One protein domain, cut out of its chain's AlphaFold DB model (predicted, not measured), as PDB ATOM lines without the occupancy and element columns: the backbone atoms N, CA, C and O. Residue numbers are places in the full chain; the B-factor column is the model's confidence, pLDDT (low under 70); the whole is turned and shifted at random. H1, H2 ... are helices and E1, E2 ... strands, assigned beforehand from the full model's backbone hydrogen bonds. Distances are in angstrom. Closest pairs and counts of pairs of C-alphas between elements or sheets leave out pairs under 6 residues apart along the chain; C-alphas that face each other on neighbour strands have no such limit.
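This is residues 32 to 95 and 403 to 474 of the 475 residues of the protein "Transposase" of Candidatus Magnetoglobus multicellularis str. Araruama (UniProt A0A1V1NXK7). A small, strongly twisted sheet of four strands has helix H4 over its E4 edge on one face, and H5 folds back on H4 on the side away from the sheet. A separate pair of helices, H1 and H2, lies clear of the sheet toward one end of the long axis, while H6 only grazes the sheet near the end of the printed part. The printed part has 136 residues, with six named helices and four named strands in the order H1 H2 E1 E2 E3 E4 H3 H4 H5 H6. The sheet runs E2 E1 E3 E4, all antiparallel, and the class is mixed, helices and strands. The whole is only just loose, close to compact, with a radius of gyration of the C-alphas of 17.3 A and spans of 51 by 39 by 24 A.

H1, residues 42 to 53, touches H2, residues 61 to 67, with its residues 44 to 48 alone; the closest C-alphas are those of Lys 44 and Leu 67, 5.5 A apart. They run opposite ways at a steep tilt of 50 degrees, and neither is on the sheet. E1, residues 76 to 81, and E2, residues 87 to 91, form a hairpin, with N 79 and O 88 at 2.9 A. E3, residues 414 to 421, is the antiparallel neighbour of E1, with N 78 and O 418 at 2.9 A; it bends by 55 degrees at residue 417. E3 and E4, residues 425 to 428, form another hairpin, with N 419 and O 427 at 2.8 A. H3, residues 430 to 433, lies over E3 at a height over the sheet of 7.8 A; the closest C-alphas are those of Val 417 and Lys 432, 5.7 A apart. H4, residues 442 to 451, is on one face of the sheet in two layers, a helix layer and a sheet layer, at a height over the sheet of 7.9 A. It lies over E4, the closest C-alphas being those of Val 426 and Glu 450 at 5.4 A. H5, residues 457 to 462, touches H4 in a helical hairpin, a shallow tilt of 28 degrees, opposite ways; the closest C-alphas, of Ile 445 and Arg 462, are 7.6 A apart. H6, residues 465 to 472, only grazes the sheet with residues 470 to 471. Every O i to N i+4 pair is within hydrogen-bond range in H1, H2, H4, H5 and H6; H3 is too short for one.

H1 begins at C-alpha 42, (-54.501, -8.116, 14.330), and is 17.1 A long; H2 is shorter, 9.8 A. E1 is 16.3 A, E2 13.6 A, E3 19.8 A and E4 10.2 A. H3 is 5.0 A, H4 14.6 A, H5 8.9 A and H6 10.4 A, ending at C-alpha 472, (-44.269, -26.661, -3.977).

The C-alphas farthest apart, of Lys 53 and Lys 437, are 52.5 A apart. Residues 96 to 402 are not printed, and C-alphas 95 and 403 are 20.7 A apart across this cut, which lies between E2 and E3. Of the links printed whole, none is long. Residues 52 to 59 and 452 to 458 stand free. The mean pLDDT of the printed part is 80.9, with 20 residues under 70, among them 34 to 40 and 55 to 61.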
ATOM      1  N   LEU A  32     -58.042 -29.836   1.649       70.88
ATOM      2  CA  LEU A  32     -57.272 -28.750   2.247       70.88
ATOM      3  C   LEU A  32     -58.149 -27.995   3.251       70.88
ATOM      4  O   LEU A  32     -59.179 -27.424   2.897       70.88
ATOM      5  N   GLN A  33     -57.760 -28.018   4.521       73.44
ATOM      6  CA  GLN A  33     -58.451 -27.280   5.573       73.44
ATOM      7  C   GLN A  33     -57.822 -25.897   5.731       73.44
ATOM      8  O   GLN A  33     -56.637 -25.788   6.048       73.44
ATOM      9  N   THR A  34     -58.627 -24.848   5.579       63.25
ATOM     10  CA  THR A  34     -58.247 -23.500   6.009       63.25
ATOM     11  C   THR A  34     -58.396 -23.373   7.525       63.25
ATOM     12  O   THR A  34     -59.150 -24.116   8.164       63.25
ATOM     13  N   ILE A  35     -57.656 -22.442   8.130       63.81
ATOM     14  CA  ILE A  35     -57.786 -22.099   9.551       63.81
ATOM     15  C   ILE A  35     -58.303 -20.654   9.628       63.81
ATOM     16  O   ILE A  35     -57.495 -19.727   9.646       63.81
ATOM     17  N   PRO A  36     -59.633 -20.443   9.692       54.81
ATOM     18  CA  PRO A  36     -60.235 -19.116   9.537       54.81
ATOM     19  C   PRO A  36     -59.714 -18.058  10.520       54.81
ATOM     20  O   PRO A  36     -59.552 -16.898  10.165       54.81
ATOM     21  N   SER A  37     -59.394 -18.449  11.758       58.78
ATOM     22  CA  SER A  37     -58.912 -17.520  12.790       58.78
ATOM     23  C   SER A  37     -57.481 -17.013  12.575       58.78
ATOM     24  O   SER A  37     -57.035 -16.147  13.321       58.78
ATOM     25  N   LEU A  38     -56.738 -17.556  11.606       60.53
ATOM     26  CA  LEU A  38     -55.369 -17.128  11.301       60.53
ATOM     27  C   LEU A  38     -55.292 -16.046  10.218       60.53
ATOM     28  O   LEU A  38     -54.248 -15.404  10.116       60.53
ATOM     29  N   GLU A  39     -56.358 -15.837   9.444       58.38
ATOM     30  CA  GLU A  39     -56.419 -14.833   8.370       58.38
ATOM     31  C   GLU A  39     -56.788 -13.434   8.901       58.38
ATOM     32  O   GLU A  39     -56.414 -12.425   8.313       58.38
ATOM     33  N   SER A  40     -57.471 -13.353  10.048       65.62
ATOM     34  CA  SER A  40     -57.991 -12.103  10.622       65.62
ATOM     35  C   SER A  40     -57.199 -11.565  11.823       65.62
ATOM     36  O   SER A  40     -57.703 -10.698  12.531       65.62
ATOM     37  N   SER A  41     -56.007 -12.098  12.106       84.44
ATOM     38  CA  SER A  41     -55.265 -11.758  13.331       84.44
ATOM     39  C   SER A  41     -54.662 -10.351  13.267       84.44
ATOM     40  O   SER A  41     -53.832 -10.072  12.398       84.44
ATOM     41  N   SER A  42     -55.044  -9.478  14.205       91.12
ATOM     42  CA  SER A  42     -54.501  -8.116  14.330       91.12
ATOM     43  C   SER A  42     -53.001  -8.138  14.602       91.12
ATOM     44  O   SER A  42     -52.250  -7.397  13.974       91.12
ATOM     45  N   ILE A  43     -52.536  -9.054  15.454       91.44
ATOM     46  CA  ILE A  43     -51.106  -9.223  15.746       91.44
ATOM     47  C   ILE A  43     -50.307  -9.555  14.480       91.44
ATOM     48  O   ILE A  43     -49.224  -9.012  14.285       91.44
ATOM     49  N   LYS A  44     -50.822 -10.418  13.594       89.06
ATOM     50  CA  LYS A  44     -50.132 -10.716  12.327       89.06
ATOM     51  C   LYS A  44     -50.016  -9.489  11.424       89.06
ATOM     52  O   LYS A  44     -48.957  -9.310  10.835       89.06
ATOM     53  N   LYS A  45     -51.056  -8.651  11.352       90.50
ATOM     54  CA  LYS A  45     -51.027  -7.395  10.582       90.50
ATOM     55  C   LYS A  45     -49.988  -6.422  11.134       90.50
ATOM     56  O   LYS A  45     -49.192  -5.895  10.372       90.50
ATOM     57  N   ILE A  46     -49.935  -6.260  12.457       92.38
ATOM     58  CA  ILE A  46     -48.921  -5.435  13.134       92.38
ATOM     59  C   ILE A  46     -47.508  -5.935  12.794       92.38
ATOM     60  O   ILE A  46     -46.636  -5.148  12.431       92.38
ATOM     61  N   ILE A  47     -47.285  -7.253  12.864       89.31
ATOM     62  CA  ILE A  47     -46.003  -7.867  12.493       89.31
ATOM     63  C   ILE A  47     -45.668  -7.604  11.021       89.31
ATOM     64  O   ILE A  47     -44.531  -7.265  10.714       89.31
ATOM     65  N   GLU A  48     -46.633  -7.758  10.115       88.44
ATOM     66  CA  GLU A  48     -46.459  -7.504   8.682       88.44
ATOM     67  C   GLU A  48     -46.064  -6.048   8.404       88.44
ATOM     68  O   GLU A  48     -45.083  -5.803   7.708       88.44
ATOM     69  N   MET A  49     -46.767  -5.089   9.008       89.69
ATOM     70  CA  MET A  49     -46.462  -3.660   8.886       89.69
ATOM     71  C   MET A  49     -45.054  -3.335   9.382       89.69
ATOM     72  O   MET A  49     -44.314  -2.617   8.711       89.69
ATOM     73  N   TYR A  50     -44.651  -3.905  10.520       85.75
ATOM     74  CA  TYR A  50     -43.304  -3.712  11.051       85.75
ATOM     75  C   TYR A  50     -42.235  -4.315  10.130       85.75
ATOM     76  O   TYR A  50     -41.254  -3.651   9.799       85.75
ATOM     77  N   LEU A  51     -42.449  -5.544   9.649       82.12
ATOM     78  CA  LEU A  51     -41.531  -6.236   8.739       82.12
ATOM     79  C   LEU A  51     -41.361  -5.525   7.395       82.12
ATOM     80  O   LEU A  51     -40.263  -5.537   6.843       82.12
ATOM     81  N   ASN A  52     -42.416  -4.891   6.882       83.31
ATOM     82  CA  ASN A  52     -42.350  -4.109   5.647       83.31
ATOM     83  C   ASN A  52     -41.462  -2.862   5.788       83.31
ATOM     84  O   ASN A  52     -40.913  -2.391   4.793       83.31
ATOM     85  N   LYS A  53     -41.308  -2.341   7.011       80.19
ATOM     86  CA  LYS A  53     -40.532  -1.134   7.320       80.19
ATOM     87  C   LYS A  53     -39.090  -1.441   7.762       80.19
ATOM     88  O   LYS A  53     -38.205  -0.636   7.495       80.19
ATOM     89  N   HIS A  54     -38.858  -2.603   8.385       71.25
ATOM     90  CA  HIS A  54     -37.625  -2.938   9.123       71.25
ATOM     91  C   HIS A  54     -36.988  -4.289   8.735       71.25
ATOM     92  O   HIS A  54     -36.495  -5.022   9.586       71.25
ATOM     93  N   TRP A  55     -37.027  -4.694   7.461       62.16
ATOM     94  CA  TRP A  55     -36.564  -6.035   7.072       62.16
ATOM     95  C   TRP A  55     -35.065  -6.296   7.362       62.16
ATOM     96  O   TRP A  55     -34.191  -5.749   6.689       62.16
ATOM     97  N   SER A  56     -34.774  -7.239   8.271       55.00
ATOM     98  CA  SER A  56     -33.443  -7.834   8.507       55.00
ATOM     99  C   SER A  56     -33.527  -9.372   8.569       55.00
ATOM    100  O   SER A  56     -34.533  -9.944   8.979       55.00
ATOM    101  N   TYR A  57     -32.489 -10.092   8.129       49.53
ATOM    102  CA  TYR A  57     -32.540 -11.560   7.980       49.53
ATOM    103  C   TYR A  57     -32.392 -12.335   9.309       49.53
ATOM    104  O   TYR A  57     -32.936 -13.433   9.437       49.53
ATOM    105  N   ASN A  58     -31.694 -11.787  10.314       48.41
ATOM    106  CA  ASN A  58     -31.338 -12.524  11.540       48.41
ATOM    107  C   ASN A  58     -32.382 -12.381  12.669       48.41
ATOM    108  O   ASN A  58     -32.777 -13.387  13.268       48.41
ATOM    109  N   SER A  59     -32.922 -11.180  12.878       49.44
ATOM    110  CA  SER A  59     -33.806 -10.814  14.004       49.44
ATOM    111  C   SER A  59     -35.251 -11.274  13.813       49.44
ATOM    112  O   SER A  59     -36.031 -11.406  14.758       49.44
ATOM    113  N   PHE A  60     -35.625 -11.567  12.568       62.25
ATOM    114  CA  PHE A  60     -37.022 -11.662  12.159       62.25
ATOM    115  C   PHE A  60     -37.527 -13.068  11.883       62.25
ATOM    116  O   PHE A  60     -38.724 -13.245  11.661       62.25
ATOM    117  N   SER A  61     -36.676 -14.090  11.978       65.38
ATOM    118  CA  SER A  61     -37.100 -15.486  11.796       65.38
ATOM    119  C   SER A  61     -38.251 -15.882  12.740       65.38
ATOM    120  O   SER A  61     -39.171 -16.606  12.349       65.38
ATOM    121  N   GLN A  62     -38.253 -15.357  13.969       73.00
ATOM    122  CA  GLN A  62     -39.293 -15.608  14.970       73.00
ATOM    123  C   GLN A  62     -40.635 -14.968  14.591       73.00
ATOM    124  O   GLN A  62     -41.670 -15.636  14.636       73.00
ATOM    125  N   LEU A  63     -40.619 -13.696  14.184       82.12
ATOM    126  CA  LEU A  63     -41.810 -12.961  13.747       82.12
ATOM    127  C   LEU A  63     -42.334 -13.483  12.404       82.12
ATOM    128  O   LEU A  63     -43.538 -13.680  12.244       82.12
ATOM    129  N   TYR A  64     -41.434 -13.820  11.483       81.19
ATOM    130  CA  TYR A  64     -41.766 -14.443  10.209       81.19
ATOM    131  C   TYR A  64     -42.511 -15.765  10.412       81.19
ATOM    132  O   TYR A  64     -43.584 -15.954   9.845       81.19
ATOM    133  N   ASN A  65     -42.030 -16.637  11.306       82.56
ATOM    134  CA  ASN A  65     -42.721 -17.882  11.666       82.56
ATOM    135  C   ASN A  65     -44.133 -17.645  12.229       82.56
ATOM    136  O   ASN A  65     -45.028 -18.469  12.018       82.56
ATOM    137  N   VAL A  66     -44.357 -16.544  12.953       87.81
ATOM    138  CA  VAL A  66     -45.705 -16.147  13.392       87.81
ATOM    139  C   VAL A  66     -46.559 -15.739  12.193       87.81
ATOM    140  O   VAL A  66     -47.685 -16.227  12.079       87.81
ATOM    141  N   LEU A  67     -46.031 -14.912  11.288       85.62
ATOM    142  CA  LEU A  67     -46.727 -14.426  10.094       85.62
ATOM    143  C   LEU A  67     -47.192 -15.588   9.201       85.62
ATOM    144  O   LEU A  67     -48.385 -15.712   8.900       85.62
ATOM    145  N   ILE A  68     -46.280 -16.510   8.879       82.69
ATOM    146  CA  ILE A  68     -46.552 -17.662   8.007       82.69
ATOM    147  C   ILE A  68     -47.258 -18.831   8.717       82.69
ATOM    148  O   ILE A  68     -47.549 -19.860   8.107       82.69
ATOM    149  N   CYS A  69     -47.564 -18.703  10.011       86.38
ATOM    150  CA  CYS A  69     -48.242 -19.756  10.758       86.38
ATOM    151  C   CYS A  69     -49.615 -20.072  10.155       86.38
ATOM    152  O   CYS A  69     -50.482 -19.197  10.087       86.38
ATOM    153  N   GLY A  70     -49.832 -21.338   9.787       80.62
ATOM    154  CA  GLY A  70     -51.092 -21.839   9.238       80.62
ATOM    155  C   GLY A  70     -51.427 -21.384   7.819       80.62
ATOM    156  O   GLY A  70     -52.534 -21.656   7.372       80.62
ATOM    157  N   THR A  71     -50.501 -20.736   7.103       80.50
ATOM    158  CA  THR A  71     -50.688 -20.385   5.681       80.50
ATOM    159  C   THR A  71     -50.361 -21.543   4.735       80.50
ATOM    160  O   THR A  71     -50.677 -21.469   3.557       80.50
ATOM    161  N   GLY A  72     -49.718 -22.603   5.241       80.69
ATOM    162  CA  GLY A  72     -49.195 -23.713   4.436       80.69
ATOM    163  C   GLY A  72     -47.691 -23.641   4.171       80.69
ATOM    164  O   GLY A  72     -47.067 -24.679   3.986       80.69
ATOM    165  N   LYS A  73     -47.070 -22.461   4.313       82.31
ATOM    166  CA  LYS A  73     -45.613 -22.269   4.132       82.31
ATOM    167  C   LYS A  73     -44.734 -23.003   5.155       82.31
ATOM    168  O   LYS A  73     -43.539 -23.156   4.964       82.31
ATOM    169  N   LEU A  74     -45.313 -23.465   6.265       80.19
ATOM    170  CA  LEU A  74     -44.634 -24.336   7.241       80.19
ATOM    171  C   LEU A  74     -44.809 -25.833   6.923       80.19
ATOM    172  O   LEU A  74     -44.371 -26.695   7.690       80.19
ATOM    173  N   GLY A  75     -45.497 -26.147   5.829       86.12
ATOM    174  CA  GLY A  75     -45.865 -27.485   5.403       86.12
ATOM    175  C   GLY A  75     -47.250 -27.905   5.886       86.12
ATOM    176  O   GLY A  75     -48.052 -27.082   6.338       86.12
ATOM    177  N   TYR A  76     -47.526 -29.206   5.814       87.06
ATOM    178  CA  TYR A  76     -48.839 -29.786   6.094       87.06
ATOM    179  C   TYR A  76     -48.744 -31.075   6.902       87.06
ATOM    180  O   TYR A  76     -47.855 -31.893   6.683       87.06
ATOM    181  N   HIS A  77     -49.715 -31.313   7.779       90.00
ATOM    182  CA  HIS A  77     -49.977 -32.637   8.328       90.00
ATOM    183  C   HIS A  77     -51.128 -33.287   7.573       90.00
ATOM    184  O   HIS A  77     -52.169 -32.667   7.336       90.00
ATOM    185  N   ILE A  78     -50.933 -34.555   7.221       90.31
ATOM    186  CA  ILE A  78     -51.908 -35.349   6.486       90.31
ATOM    187  C   ILE A  78     -52.563 -36.318   7.464       90.31
ATOM    188  O   ILE A  78     -51.917 -37.200   8.040       90.31
ATOM    189  N   ASP A  79     -53.861 -36.122   7.669       91.56
ATOM    190  CA  ASP A  79     -54.706 -36.945   8.523       91.56
ATOM    191  C   ASP A  79     -55.556 -37.884   7.643       91.56
ATOM    192  O   ASP A  79     -56.268 -37.415   6.755       91.56
ATOM    193  N   VAL A  80     -55.553 -39.187   7.938       92.38
ATOM    194  CA  VAL A  80     -56.374 -40.218   7.276       92.38
ATOM    195  C   VAL A  80     -57.236 -40.935   8.309       92.38
ATOM    196  O   VAL A  80     -56.764 -41.303   9.384       92.38
ATOM    197  N   CYS A  81     -58.519 -41.126   8.009       92.44
ATOM    198  CA  CYS A  81     -59.426 -41.879   8.870       92.44
ATOM    199  C   CYS A  81     -59.064 -43.369   8.903       92.44
ATOM    200  O   CYS A  81     -58.969 -44.006   7.856       92.44
ATOM    201  N   ASP A  82     -58.958 -43.940  10.104       92.62
ATOM    202  CA  ASP A  82     -58.678 -45.365  10.309       92.62
ATOM    203  C   ASP A  82     -59.795 -46.314   9.842       92.62
ATOM    204  O   ASP A  82     -59.551 -47.510   9.696       92.62
ATOM    205  N   ASN A  83     -60.996 -45.798   9.566       91.62
ATOM    206  CA  ASN A  83     -62.146 -46.598   9.150       91.62
ATOM    207  C   ASN A  83     -62.516 -46.418   7.670       91.62
ATOM    208  O   ASN A  83     -62.640 -47.409   6.963       91.62
ATOM    209  N   CYS A  84     -62.700 -45.177   7.206       89.50
ATOM    210  CA  CYS A  84     -63.204 -44.885   5.855       89.50
ATOM    211  C   CYS A  84     -62.165 -44.264   4.909       89.50
ATOM    212  O   CYS A  84     -62.538 -43.808   3.835       89.50
ATOM    213  N   ALA A  85     -60.896 -44.162   5.327       89.62
ATOM    214  CA  ALA A  85     -59.799 -43.562   4.557       89.62
ATOM    215  C   ALA A  85     -60.009 -42.102   4.090       89.62
ATOM    216  O   ALA A  85     -59.192 -41.569   3.340       89.62
ATOM    217  N   SER A  86     -61.040 -41.408   4.592       89.06
ATOM    218  CA  SER A  86     -61.221 -39.971   4.361       89.06
ATOM    219  C   SER A  86     -59.956 -39.216   4.745       89.06
ATOM    220  O   SER A  86     -59.461 -39.384   5.869       89.06
ATOM    221  N   SER A  87     -59.469 -38.371   3.847       88.25
ATOM    222  CA  SER A  87     -58.174 -37.717   3.985       88.25
ATOM    223  C   SER A  87     -58.332 -36.206   4.071       88.25
ATOM    224  O   SER A  87     -59.183 -35.615   3.403       88.25
ATOM    225  N   ARG A  88     -57.517 -35.559   4.902       88.25
ATOM    226  CA  ARG A  88     -57.436 -34.095   4.970       88.25
ATOM    227  C   ARG A  88     -55.998 -33.637   5.153       88.25
ATOM    228  O   ARG A  88     -55.244 -34.258   5.904       88.25
ATOM    229  N   SER A  89     -55.676 -32.515   4.527       86.69
ATOM    230  CA  SER A  89     -54.418 -31.802   4.724       86.69
ATOM    231  C   SER A  89     -54.690 -30.566   5.559       86.69
ATOM    232  O   SER A  89     -55.602 -29.791   5.277       86.69
ATOM    233  N   MET A  90     -53.911 -30.388   6.614       86.38
ATOM    234  CA  MET A  90     -54.023 -29.244   7.509       86.38
ATOM    235  C   MET A  90     -52.662 -28.550   7.578       86.38
ATOM    236  O   MET A  90     -51.649 -29.238   7.722       86.38
ATOM    237  N   PRO A  91     -52.600 -27.214   7.478       86.50
ATOM    238  CA  PRO A  91     -51.328 -26.512   7.487       86.50
ATOM    239  C   PRO A  91     -50.631 -26.687   8.839       86.50
ATOM    240  O   PRO A  91     -51.264 -26.735   9.903       86.50
ATOM    241  N   ASN A  92     -49.310 -26.808   8.795       86.12
ATOM    242  CA  ASN A  92     -48.475 -26.867   9.981       86.12
ATOM    243  C   ASN A  92     -48.508 -25.523  10.709       86.12
ATOM    244  O   ASN A  92     -48.610 -24.442  10.124       86.12
ATOM    245  N   LEU A  93     -48.424 -25.617  12.029       87.94
ATOM    246  CA  LEU A  93     -48.406 -24.476  12.926       87.94
ATOM    247  C   LEU A  93     -46.976 -24.254  13.408       87.94
ATOM    248  O   LEU A  93     -46.234 -25.217  13.578       87.94
ATOM    249  N   CYS A  94     -46.592 -23.002  13.658       86.88
ATOM    250  CA  CYS A  94     -45.219 -22.692  14.061       86.88
ATOM    251  C   CYS A  94     -44.892 -23.096  15.501       86.88
ATOM    252  O   CYS A  94     -43.722 -23.146  15.865       86.88
ATOM    253  N   ASP A  95     -45.913 -23.308  16.341       87.94
ATOM    254  CA  ASP A  95     -45.791 -23.546  17.785       87.94
ATOM    255  C   ASP A  95     -44.968 -22.484  18.542       87.94
ATOM    256  O   ASP A  95     -44.625 -22.662  19.715       87.94
ATOM    257  N   ILE A 403     -59.393 -37.921  20.885       68.44
ATOM    258  CA  ILE A 403     -59.815 -38.705  19.733       68.44
ATOM    259  C   ILE A 403     -60.369 -37.739  18.681       68.44
ATOM    260  O   ILE A 403     -61.405 -37.109  18.888       68.44
ATOM    261  N   LYS A 404     -59.668 -37.603  17.550       83.06
ATOM    262  CA  LYS A 404     -60.137 -36.830  16.391       83.06
ATOM    263  C   LYS A 404     -61.183 -37.667  15.640       83.06
ATOM    264  O   LYS A 404     -60.812 -38.430  14.755       83.06
ATOM    265  N   LYS A 405     -62.468 -37.577  15.991       88.31
ATOM    266  CA  LYS A 405     -63.527 -38.294  15.252       88.31
ATOM    267  C   LYS A 405     -63.570 -37.854  13.783       88.31
ATOM    268  O   LYS A 405     -63.445 -36.664  13.485       88.31
ATOM    269  N   CYS A 406     -63.731 -38.811  12.875       88.56
ATOM    270  CA  CYS A 406     -63.920 -38.550  11.453       88.56
ATOM    271  C   CYS A 406     -65.306 -37.936  11.214       88.56
ATOM    272  O   CYS A 406     -66.308 -38.511  11.625       88.56
ATOM    273  N   LYS A 407     -65.374 -36.793  10.523       87.88
ATOM    274  CA  LYS A 407     -66.652 -36.137  10.189       87.88
ATOM    275  C   LYS A 407     -67.411 -36.810   9.038       87.88
ATOM    276  O   LYS A 407     -68.584 -36.534   8.866       87.88
ATOM    277  N   GLN A 408     -66.742 -37.650   8.245       88.00
ATOM    278  CA  GLN A 408     -67.353 -38.305   7.087       88.00
ATOM    279  C   GLN A 408     -68.082 -39.599   7.462       88.00
ATOM    280  O   GLN A 408     -69.151 -39.862   6.932       88.00
ATOM    281  N   CYS A 409     -67.515 -40.412   8.362       89.06
ATOM    282  CA  CYS A 409     -68.124 -41.687   8.763       89.06
ATOM    283  C   CYS A 409     -68.576 -41.745  10.226       89.06
ATOM    284  O   CYS A 409     -69.175 -42.745  10.609       89.06
ATOM    285  N   GLU A 410     -68.210 -40.754  11.051       88.25
ATOM    286  CA  GLU A 410     -68.542 -40.607  12.486       88.25
ATOM    287  C   GLU A 410     -68.112 -41.752  13.426       88.25
ATOM    288  O   GLU A 410     -68.154 -41.617  14.650       88.25
ATOM    289  N   THR A 411     -67.628 -42.852  12.860       89.06
ATOM    290  CA  THR A 411     -67.269 -44.110  13.524       89.06
ATOM    291  C   THR A 411     -65.759 -44.312  13.607       89.06
ATOM    292  O   THR A 411     -65.277 -44.949  14.540       89.06
ATOM    293  N   GLY A 412     -65.009 -43.763  12.648       88.69
ATOM    294  CA  GLY A 412     -63.550 -43.808  12.612       88.69
ATOM    295  C   GLY A 412     -62.872 -42.599  13.251       88.69
ATOM    296  O   GLY A 412     -63.497 -41.580  13.575       88.69
ATOM    297  N   HIS A 413     -61.554 -42.691  13.383       91.94
ATOM    298  CA  HIS A 413     -60.693 -41.668  13.956       91.94
ATOM    299  C   HIS A 413     -59.602 -41.247  12.976       91.94
ATOM    300  O   HIS A 413     -58.982 -42.065  12.303       91.94
ATOM    301  N   MET A 414     -59.338 -39.944  12.923       92.38
ATOM    302  CA  MET A 414     -58.291 -39.374  12.085       92.38
ATOM    303  C   MET A 414     -56.915 -39.678  12.687       92.38
ATOM    304  O   MET A 414     -56.595 -39.221  13.790       92.38
ATOM    305  N   GLN A 415     -56.100 -40.415  11.942       92.12
ATOM    306  CA  GLN A 415     -54.700 -40.695  12.227       92.12
ATOM    307  C   GLN A 415     -53.827 -39.740  11.420       92.12
ATOM    308  O   GLN A 415     -53.992 -39.633  10.212       92.12
ATOM    309  N   THR A 416     -52.876 -39.068  12.062       92.38
ATOM    310  CA  THR A 416     -51.847 -38.320  11.329       92.38
ATOM    311  C   THR A 416     -50.847 -39.325  10.763       92.38
ATOM    312  O   THR A 416     -50.151 -39.981  11.537       92.38
ATOM    313  N   VAL A 417     -50.823 -39.490   9.440       92.06
ATOM    314  CA  VAL A 417     -50.038 -40.533   8.747       92.06
ATOM    315  C   VAL A 417     -48.762 -39.996   8.118       92.06
ATOM    316  O   VAL A 417     -47.817 -40.760   7.944       92.06
ATOM    317  N   ALA A 418     -48.720 -38.697   7.822       90.81
ATOM    318  CA  ALA A 418     -47.545 -38.031   7.286       90.81
ATOM    319  C   ALA A 418     -47.491 -36.549   7.682       90.81
ATOM    320  O   ALA A 418     -48.515 -35.936   8.004       90.81
ATOM    321  N   VAL A 419     -46.289 -35.980   7.634       89.69
ATOM    322  CA  VAL A 419     -46.018 -34.540   7.684       89.69
ATOM    323  C   VAL A 419     -45.141 -34.171   6.494       89.69
ATOM    324  O   VAL A 419     -44.140 -34.833   6.232       89.69
ATOM    325  N   ILE A 420     -45.517 -33.100   5.809       86.12
ATOM    326  CA  ILE A 420     -44.723 -32.388   4.810       86.12
ATOM    327  C   ILE A 420     -44.154 -31.147   5.505       86.12
ATOM    328  O   ILE A 420     -44.899 -30.454   6.201       86.12
ATOM    329  N   LEU A 421     -42.863 -30.877   5.352       80.38
ATOM    330  CA  LEU A 421     -42.152 -29.708   5.884       80.38
ATOM    331  C   LEU A 421     -41.515 -28.912   4.730       80.38
ATOM    332  O   LEU A 421     -41.336 -29.453   3.642       80.38
ATOM    333  N   GLY A 422     -41.154 -27.648   4.978       67.19
ATOM    334  CA  GLY A 422     -40.448 -26.816   3.990       67.19
ATOM    335  C   GLY A 422     -39.070 -27.360   3.618       67.19
ATOM    336  O   GLY A 422     -38.449 -28.070   4.415       67.19
ATOM    337  N   GLY A 423     -38.608 -27.060   2.398       57.44
ATOM    338  CA  GLY A 423     -37.454 -27.748   1.809       57.44
ATOM    339  C   GLY A 423     -37.752 -29.218   1.501       57.44
ATOM    340  O   GLY A 423     -36.873 -30.070   1.625       57.44
ATOM    341  N   GLU A 424     -39.018 -29.501   1.180       60.69
ATOM    342  CA  GLU A 424     -39.503 -30.732   0.547       60.69
ATOM    343  C   GLU A 424     -39.305 -32.020   1.368       60.69
ATOM    344  O   GLU A 424     -39.293 -33.137   0.857       60.69
ATOM    345  N   THR A 425     -39.207 -31.898   2.689       73.25
ATOM    346  CA  THR A 425     -39.055 -33.065   3.565       73.25
ATOM    347  C   THR A 425     -40.410 -33.709   3.860       73.25
ATOM    348  O   THR A 425     -41.287 -33.084   4.461       73.25
ATOM    349  N   VAL A 426     -40.564 -34.986   3.502       83.88
ATOM    350  CA  VAL A 426     -41.721 -35.820   3.863       83.88
ATOM    351  C   VAL A 426     -41.326 -36.782   4.975       83.88
ATOM    352  O   VAL A 426     -40.296 -37.444   4.894       83.88
ATOM    353  N   LYS A 427     -42.163 -36.877   6.008       88.94
ATOM    354  CA  LYS A 427     -42.037 -37.864   7.083       88.94
ATOM    355  C   LYS A 427     -43.334 -38.639   7.244       88.94
ATOM    356  O   LYS A 427     -44.373 -38.016   7.467       88.94
ATOM    357  N   THR A 428     -43.294 -39.966   7.204       90.00
ATOM    358  CA  THR A 428     -44.468 -40.820   7.436       90.00
ATOM    359  C   THR A 428     -44.439 -41.459   8.825       90.00
ATOM    360  O   THR A 428     -43.430 -41.450   9.533       90.00
ATOM    361  N   PHE A 429     -45.586 -41.974   9.277       90.88
ATOM    362  CA  PHE A 429     -45.727 -42.618  10.587       90.88
ATOM    363  C   PHE A 429     -46.247 -44.055  10.443       90.88
ATOM    364  O   PHE A 429     -47.458 -44.274  10.551       90.88
ATOM    365  N   PRO A 430     -45.359 -45.051  10.256       87.81
ATOM    366  CA  PRO A 430     -45.745 -46.449  10.039       87.81
ATOM    367  C   PRO A 430     -46.731 -46.994  11.084       87.81
ATOM    368  O   PRO A 430     -47.788 -47.502  10.721       87.81
ATOM    369  N   GLU A 431     -46.484 -46.752  12.377       89.69
ATOM    370  CA  GLU A 431     -47.369 -47.191  13.475       89.69
ATOM    371  C   GLU A 431     -48.801 -46.627  13.394       89.69
ATOM    372  O   GLU A 431     -49.739 -47.162  13.990       89.69
ATOM    373  N   LYS A 432     -48.989 -45.482  12.728       90.00
ATOM    374  CA  LYS A 432     -50.307 -44.865  12.510       90.00
ATOM    375  C   LYS A 432     -50.954 -45.400  11.240       90.00
ATOM    376  O   LYS A 432     -52.164 -45.605  11.230       90.00
ATOM    377  N   ILE A 433     -50.150 -45.659  10.212       89.69
ATOM    378  CA  ILE A 433     -50.567 -46.252   8.937       89.69
ATOM    379  C   ILE A 433     -51.078 -47.684   9.139       89.69
ATOM    380  O   ILE A 433     -52.069 -48.084   8.529       89.69
ATOM    381  N   GLU A 434     -50.462 -48.447  10.040       88.62
ATOM    382  CA  GLU A 434     -50.904 -49.798  10.408       88.62
ATOM    383  C   GLU A 434     -52.310 -49.839  11.013       88.62
ATOM    384  O   GLU A 434     -52.985 -50.861  10.930       88.62
ATOM    385  N   LYS A 435     -52.789 -48.724  11.579       87.38
ATOM    386  CA  LYS A 435     -54.135 -48.635  12.166       87.38
ATOM    387  C   LYS A 435     -55.230 -48.442  11.125       87.38
ATOM    388  O   LYS A 435     -56.402 -48.545  11.472       87.38
ATOM    389  N   LEU A 436     -54.871 -48.124   9.883       88.19
ATOM    390  CA  LEU A 436     -55.834 -47.876   8.822       88.19
ATOM    391  C   LEU A 436     -56.405 -49.194   8.297       88.19
ATOM    392  O   LEU A 436     -55.657 -50.044   7.814       88.19
ATOM    393  N   LYS A 437     -57.734 -49.332   8.314       88.25
ATOM    394  CA  LYS A 437     -58.426 -50.448   7.648       88.25
ATOM    395  C   LYS A 437     -58.338 -50.366   6.125       88.25
ATOM    396  O   LYS A 437     -58.313 -51.392   5.459       88.25
ATOM    397  N   MET A 438     -58.314 -49.147   5.592       86.50
ATOM    398  CA  MET A 438     -58.217 -48.849   4.164       86.50
ATOM    399  C   MET A 438     -57.096 -47.832   3.953       86.50
ATOM    400  O   MET A 438     -56.997 -46.863   4.708       86.50
ATOM    401  N   ARG A 439     -56.246 -48.048   2.945       85.25
ATOM    402  CA  ARG A 439     -55.090 -47.185   2.667       85.25
ATOM    403  C   ARG A 439     -55.291 -46.436   1.350       85.25
ATOM    404  O   ARG A 439     -55.486 -47.093   0.331       85.25
ATOM    405  N   PRO A 440     -55.213 -45.094   1.345       84.19
ATOM    406  CA  PRO A 440     -55.175 -44.336   0.101       84.19
ATOM    407  C   PRO A 440     -53.950 -44.716  -0.740       84.19
ATOM    408  O   PRO A 440     -52.863 -44.917  -0.192       84.19
ATOM    409  N   SER A 441     -54.099 -44.775  -2.065       81.31
ATOM    410  CA  SER A 441     -53.020 -45.174  -2.985       81.31
ATOM    411  C   SER A 441     -51.809 -44.238  -2.912       81.31
ATOM    412  O   SER A 441     -50.666 -44.701  -2.898       81.31
ATOM    413  N   TRP A 442     -52.051 -42.932  -2.757       84.31
ATOM    414  CA  TRP A 442     -51.010 -41.905  -2.645       84.31
ATOM    415  C   TRP A 442     -50.114 -42.055  -1.406       84.31
ATOM    416  O   TRP A 442     -49.014 -41.508  -1.379       84.31
ATOM    417  N   LEU A 443     -50.532 -42.803  -0.378       85.19
ATOM    418  CA  LEU A 443     -49.735 -42.976   0.840       85.19
ATOM    419  C   LEU A 443     -48.443 -43.758   0.572       85.19
ATOM    420  O   LEU A 443     -47.406 -43.437   1.147       85.19
ATOM    421  N   SER A 444     -48.501 -44.734  -0.337       84.38
ATOM    422  CA  SER A 444     -47.322 -45.492  -0.774       84.38
ATOM    423  C   SER A 444     -46.264 -44.588  -1.414       84.38
ATOM    424  O   SER A 444     -45.075 -44.753  -1.157       84.38
ATOM    425  N   ILE A 445     -46.705 -43.565  -2.152       85.12
ATOM    426  CA  ILE A 445     -45.841 -42.579  -2.805       85.12
ATOM    427  C   ILE A 445     -45.109 -41.736  -1.757       85.12
ATOM    428  O   ILE A 445     -43.914 -41.504  -1.893       85.12
ATOM    429  N   LEU A 446     -45.781 -41.318  -0.678       85.25
ATOM    430  CA  LEU A 446     -45.126 -40.571   0.407       85.25
ATOM    431  C   LEU A 446     -44.065 -41.399   1.137       85.25
ATOM    432  O   LEU A 446     -43.025 -40.858   1.500       85.25
ATOM    433  N   GLN A 447     -44.320 -42.692   1.349       85.50
ATOM    434  CA  GLN A 447     -43.340 -43.601   1.949       85.50
ATOM    435  C   GLN A 447     -42.132 -43.795   1.022       85.50
ATOM    436  O   GLN A 447     -40.994 -43.779   1.485       85.50
ATOM    437  N   GLU A 448     -42.373 -43.915  -0.287       85.38
ATOM    438  CA  GLU A 448     -41.321 -44.007  -1.299       85.38
ATOM    439  C   GLU A 448     -40.478 -42.722  -1.331       85.38
ATOM    440  O   GLU A 448     -39.255 -42.817  -1.267       85.38
ATOM    441  N   ILE A 449     -41.107 -41.538  -1.302       83.00
ATOM    442  CA  ILE A 449     -40.425 -40.232  -1.209       83.00
ATOM    443  C   ILE A 449     -39.565 -40.138   0.059       83.00
ATOM    444  O   ILE A 449     -38.404 -39.761  -0.042       83.00
ATOM    445  N   GLU A 450     -40.095 -40.495   1.234       84.88
ATOM    446  CA  GLU A 450     -39.339 -40.451   2.500       84.88
ATOM    447  C   GLU A 450     -38.116 -41.382   2.483       84.88
ATOM    448  O   GLU A 450     -37.066 -41.038   3.022       84.88
ATOM    449  N   SER A 451     -38.249 -42.563   1.875       82.50
ATOM    450  CA  SER A 451     -37.174 -43.563   1.803       82.50
ATOM    451  C   SER A 451     -36.149 -43.313   0.692       82.50
ATOM    452  O   SER A 451     -35.082 -43.928   0.698       82.50
ATOM    453  N   SER A 452     -36.467 -42.441  -0.267       77.38
ATOM    454  CA  SER A 452     -35.645 -42.215  -1.452       77.38
ATOM    455  C   SER A 452     -34.559 -41.178  -1.193       77.38
ATOM    456  O   SER A 452     -34.823 -40.051  -0.789       77.38
ATOM    457  N   ASP A 453     -33.320 -41.538  -1.525       68.88
ATOM    458  CA  ASP A 453     -32.186 -40.611  -1.510       68.88
ATOM    459  C   ASP A 453     -32.268 -39.527  -2.595       68.88
ATOM    460  O   ASP A 453     -31.657 -38.464  -2.449       68.88
ATOM    461  N   GLU A 454     -32.980 -39.817  -3.685       71.94
ATOM    462  CA  GLU A 454     -33.270 -38.925  -4.804       71.94
ATOM    463  C   GLU A 454     -34.601 -39.351  -5.443       71.94
ATOM    464  O   GLU A 454     -34.858 -40.544  -5.618       71.94
ATOM    465  N   ILE A 455     -35.455 -38.390  -5.810       70.44
ATOM    466  CA  ILE A 455     -36.714 -38.704  -6.497       70.44
ATOM    467  C   ILE A 455     -36.421 -39.028  -7.967       70.44
ATOM    468  O   ILE A 455     -36.156 -38.131  -8.773       70.44
ATOM    469  N   THR A 456     -36.514 -40.311  -8.315       75.69
ATOM    470  CA  THR A 456     -36.316 -40.820  -9.680       75.69
ATOM    471  C   THR A 456     -37.364 -40.274 -10.656       75.69
ATOM    472  O   THR A 456     -38.453 -39.855 -10.263       75.69
ATOM    473  N   ALA A 457     -37.064 -40.294 -11.960       75.31
ATOM    474  CA  ALA A 457     -38.024 -39.886 -12.992       75.31
ATOM    475  C   ALA A 457     -39.316 -40.730 -12.972       75.31
ATOM    476  O   ALA A 457     -40.393 -40.193 -13.224       75.31
ATOM    477  N   ASP A 458     -39.207 -42.017 -12.621       79.44
ATOM    478  CA  ASP A 458     -40.350 -42.921 -12.440       79.44
ATOM    479  C   ASP A 458     -41.230 -42.495 -11.259       79.44
ATOM    480  O   ASP A 458     -42.439 -42.309 -11.415       79.44
ATOM    481  N   LEU A 459     -40.615 -42.232 -10.099       77.00
ATOM    482  CA  LEU A 459     -41.339 -41.748  -8.929       77.00
ATOM    483  C   LEU A 459     -42.014 -40.409  -9.237       77.00
ATOM    484  O   LEU A 459     -43.208 -40.276  -8.989       77.00
ATOM    485  N   LYS A 460     -41.311 -39.456  -9.872       75.31
ATOM    486  CA  LYS A 460     -41.890 -38.165 -10.298       75.31
ATOM    487  C   LYS A 460     -43.125 -38.336 -11.183       75.31
ATOM    488  O   LYS A 460     -44.086 -37.599 -10.997       75.31
ATOM    489  N   ALA A 461     -43.117 -39.295 -12.108       78.75
ATOM    490  CA  ALA A 461     -44.247 -39.555 -13.002       78.75
ATOM    491  C   ALA A 461     -45.483 -40.113 -12.273       78.75
ATOM    492  O   ALA A 461     -46.600 -39.988 -12.775       78.75
ATOM    493  N   ARG A 462     -45.291 -40.714 -11.093       80.69
ATOM    494  CA  ARG A 462     -46.355 -41.290 -10.260       80.69
ATOM    495  C   ARG A 462     -46.914 -40.306  -9.228       80.69
ATOM    496  O   ARG A 462     -48.008 -40.551  -8.727       80.69
ATOM    497  N   ILE A 463     -46.206 -39.216  -8.900       77.44
ATOM    498  CA  ILE A 463     -46.676 -38.221  -7.920       77.44
ATOM    499  C   ILE A 463     -47.908 -37.488  -8.486       77.44
ATOM    500  O   ILE A 463     -47.810 -36.858  -9.541       77.44
ATOM    501  N   PRO A 464     -49.061 -37.505  -7.791       76.81
ATOM    502  CA  PRO A 464     -50.238 -36.757  -8.217       76.81
ATOM    503  C   PRO A 464     -49.971 -35.250  -8.275       76.81
ATOM    504  O   PRO A 464     -49.323 -34.706  -7.380       76.81
ATOM    505  N   THR A 465     -50.547 -34.550  -9.258       74.75
ATOM    506  CA  THR A 465     -50.370 -33.096  -9.441       74.75
ATOM    507  C   THR A 465     -50.651 -32.300  -8.167       74.75
ATOM    508  O   THR A 465     -49.855 -31.447  -7.800       74.75
ATOM    509  N   TRP A 466     -51.720 -32.632  -7.436       78.62
ATOM    510  CA  TRP A 466     -52.060 -31.947  -6.186       78.62
ATOM    511  C   TRP A 466     -50.968 -32.088  -5.118       78.62
ATOM    512  O   TRP A 466     -50.784 -31.186  -4.310       78.62
ATOM    513  N   LEU A 467     -50.252 -33.217  -5.084       76.25
ATOM    514  CA  LEU A 467     -49.188 -33.455  -4.113       76.25
ATOM    515  C   LEU A 467     -47.928 -32.683  -4.510       76.25
ATOM    516  O   LEU A 467     -47.255 -32.143  -3.638       76.25
ATOM    517  N   ILE A 468     -47.654 -32.566  -5.814       75.19
ATOM    518  CA  ILE A 468     -46.615 -31.674  -6.346       75.19
ATOM    519  C   ILE A 468     -46.921 -30.228  -5.951       75.19
ATOM    520  O   ILE A 468     -46.072 -29.577  -5.352       75.19
ATOM    521  N   GLU A 469     -48.137 -29.754  -6.224       74.88
ATOM    522  CA  GLU A 469     -48.588 -28.402  -5.872       74.88
ATOM    523  C   GLU A 469     -48.524 -28.163  -4.358       74.88
ATOM    524  O   GLU A 469     -48.055 -27.117  -3.916       74.88
ATOM    525  N   LEU A 470     -48.937 -29.145  -3.550       75.69
ATOM    526  CA  LEU A 470     -48.890 -29.057  -2.092       75.69
ATOM    527  C   LEU A 470     -47.451 -28.979  -1.575       75.69
ATOM    528  O   LEU A 470     -47.194 -28.183  -0.680       75.69
ATOM    529  N   ILE A 471     -46.522 -29.763  -2.130       73.12
ATOM    530  CA  ILE A 471     -45.096 -29.716  -1.772       73.12
ATOM    531  C   ILE A 471     -44.484 -28.377  -2.206       73.12
ATOM    532  O   ILE A 471     -43.830 -27.724  -1.400       73.12
ATOM    533  N   GLN A 472     -44.765 -27.929  -3.432       73.06
ATOM    534  CA  GLN A 472     -44.269 -26.661  -3.977       73.06
ATOM    535  C   GLN A 472     -44.827 -25.433  -3.251       73.06
ATOM    536  O   GLN A 472     -44.134 -24.435  -3.148       73.06
ATOM    537  N   SER A 473     -46.055 -25.488  -2.725       70.69
ATOM    538  CA  SER A 473     -46.656 -24.372  -1.975       70.69
ATOM    539  C   SER A 473     -45.949 -24.045  -0.654       70.69
ATOM    540  O   SER A 473     -46.248 -23.025  -0.026       70.69
ATOM    541  N   VAL A 474     -45.062 -24.937  -0.203       68.06
ATOM    542  CA  VAL A 474     -44.285 -24.766   1.024       68.06
ATOM    543  C   VAL A 474     -42.991 -23.985   0.776       68.06
ATOM    544  O   VAL A 474     -42.518 -23.324   1.701       68.06
TER     545      VAL A 474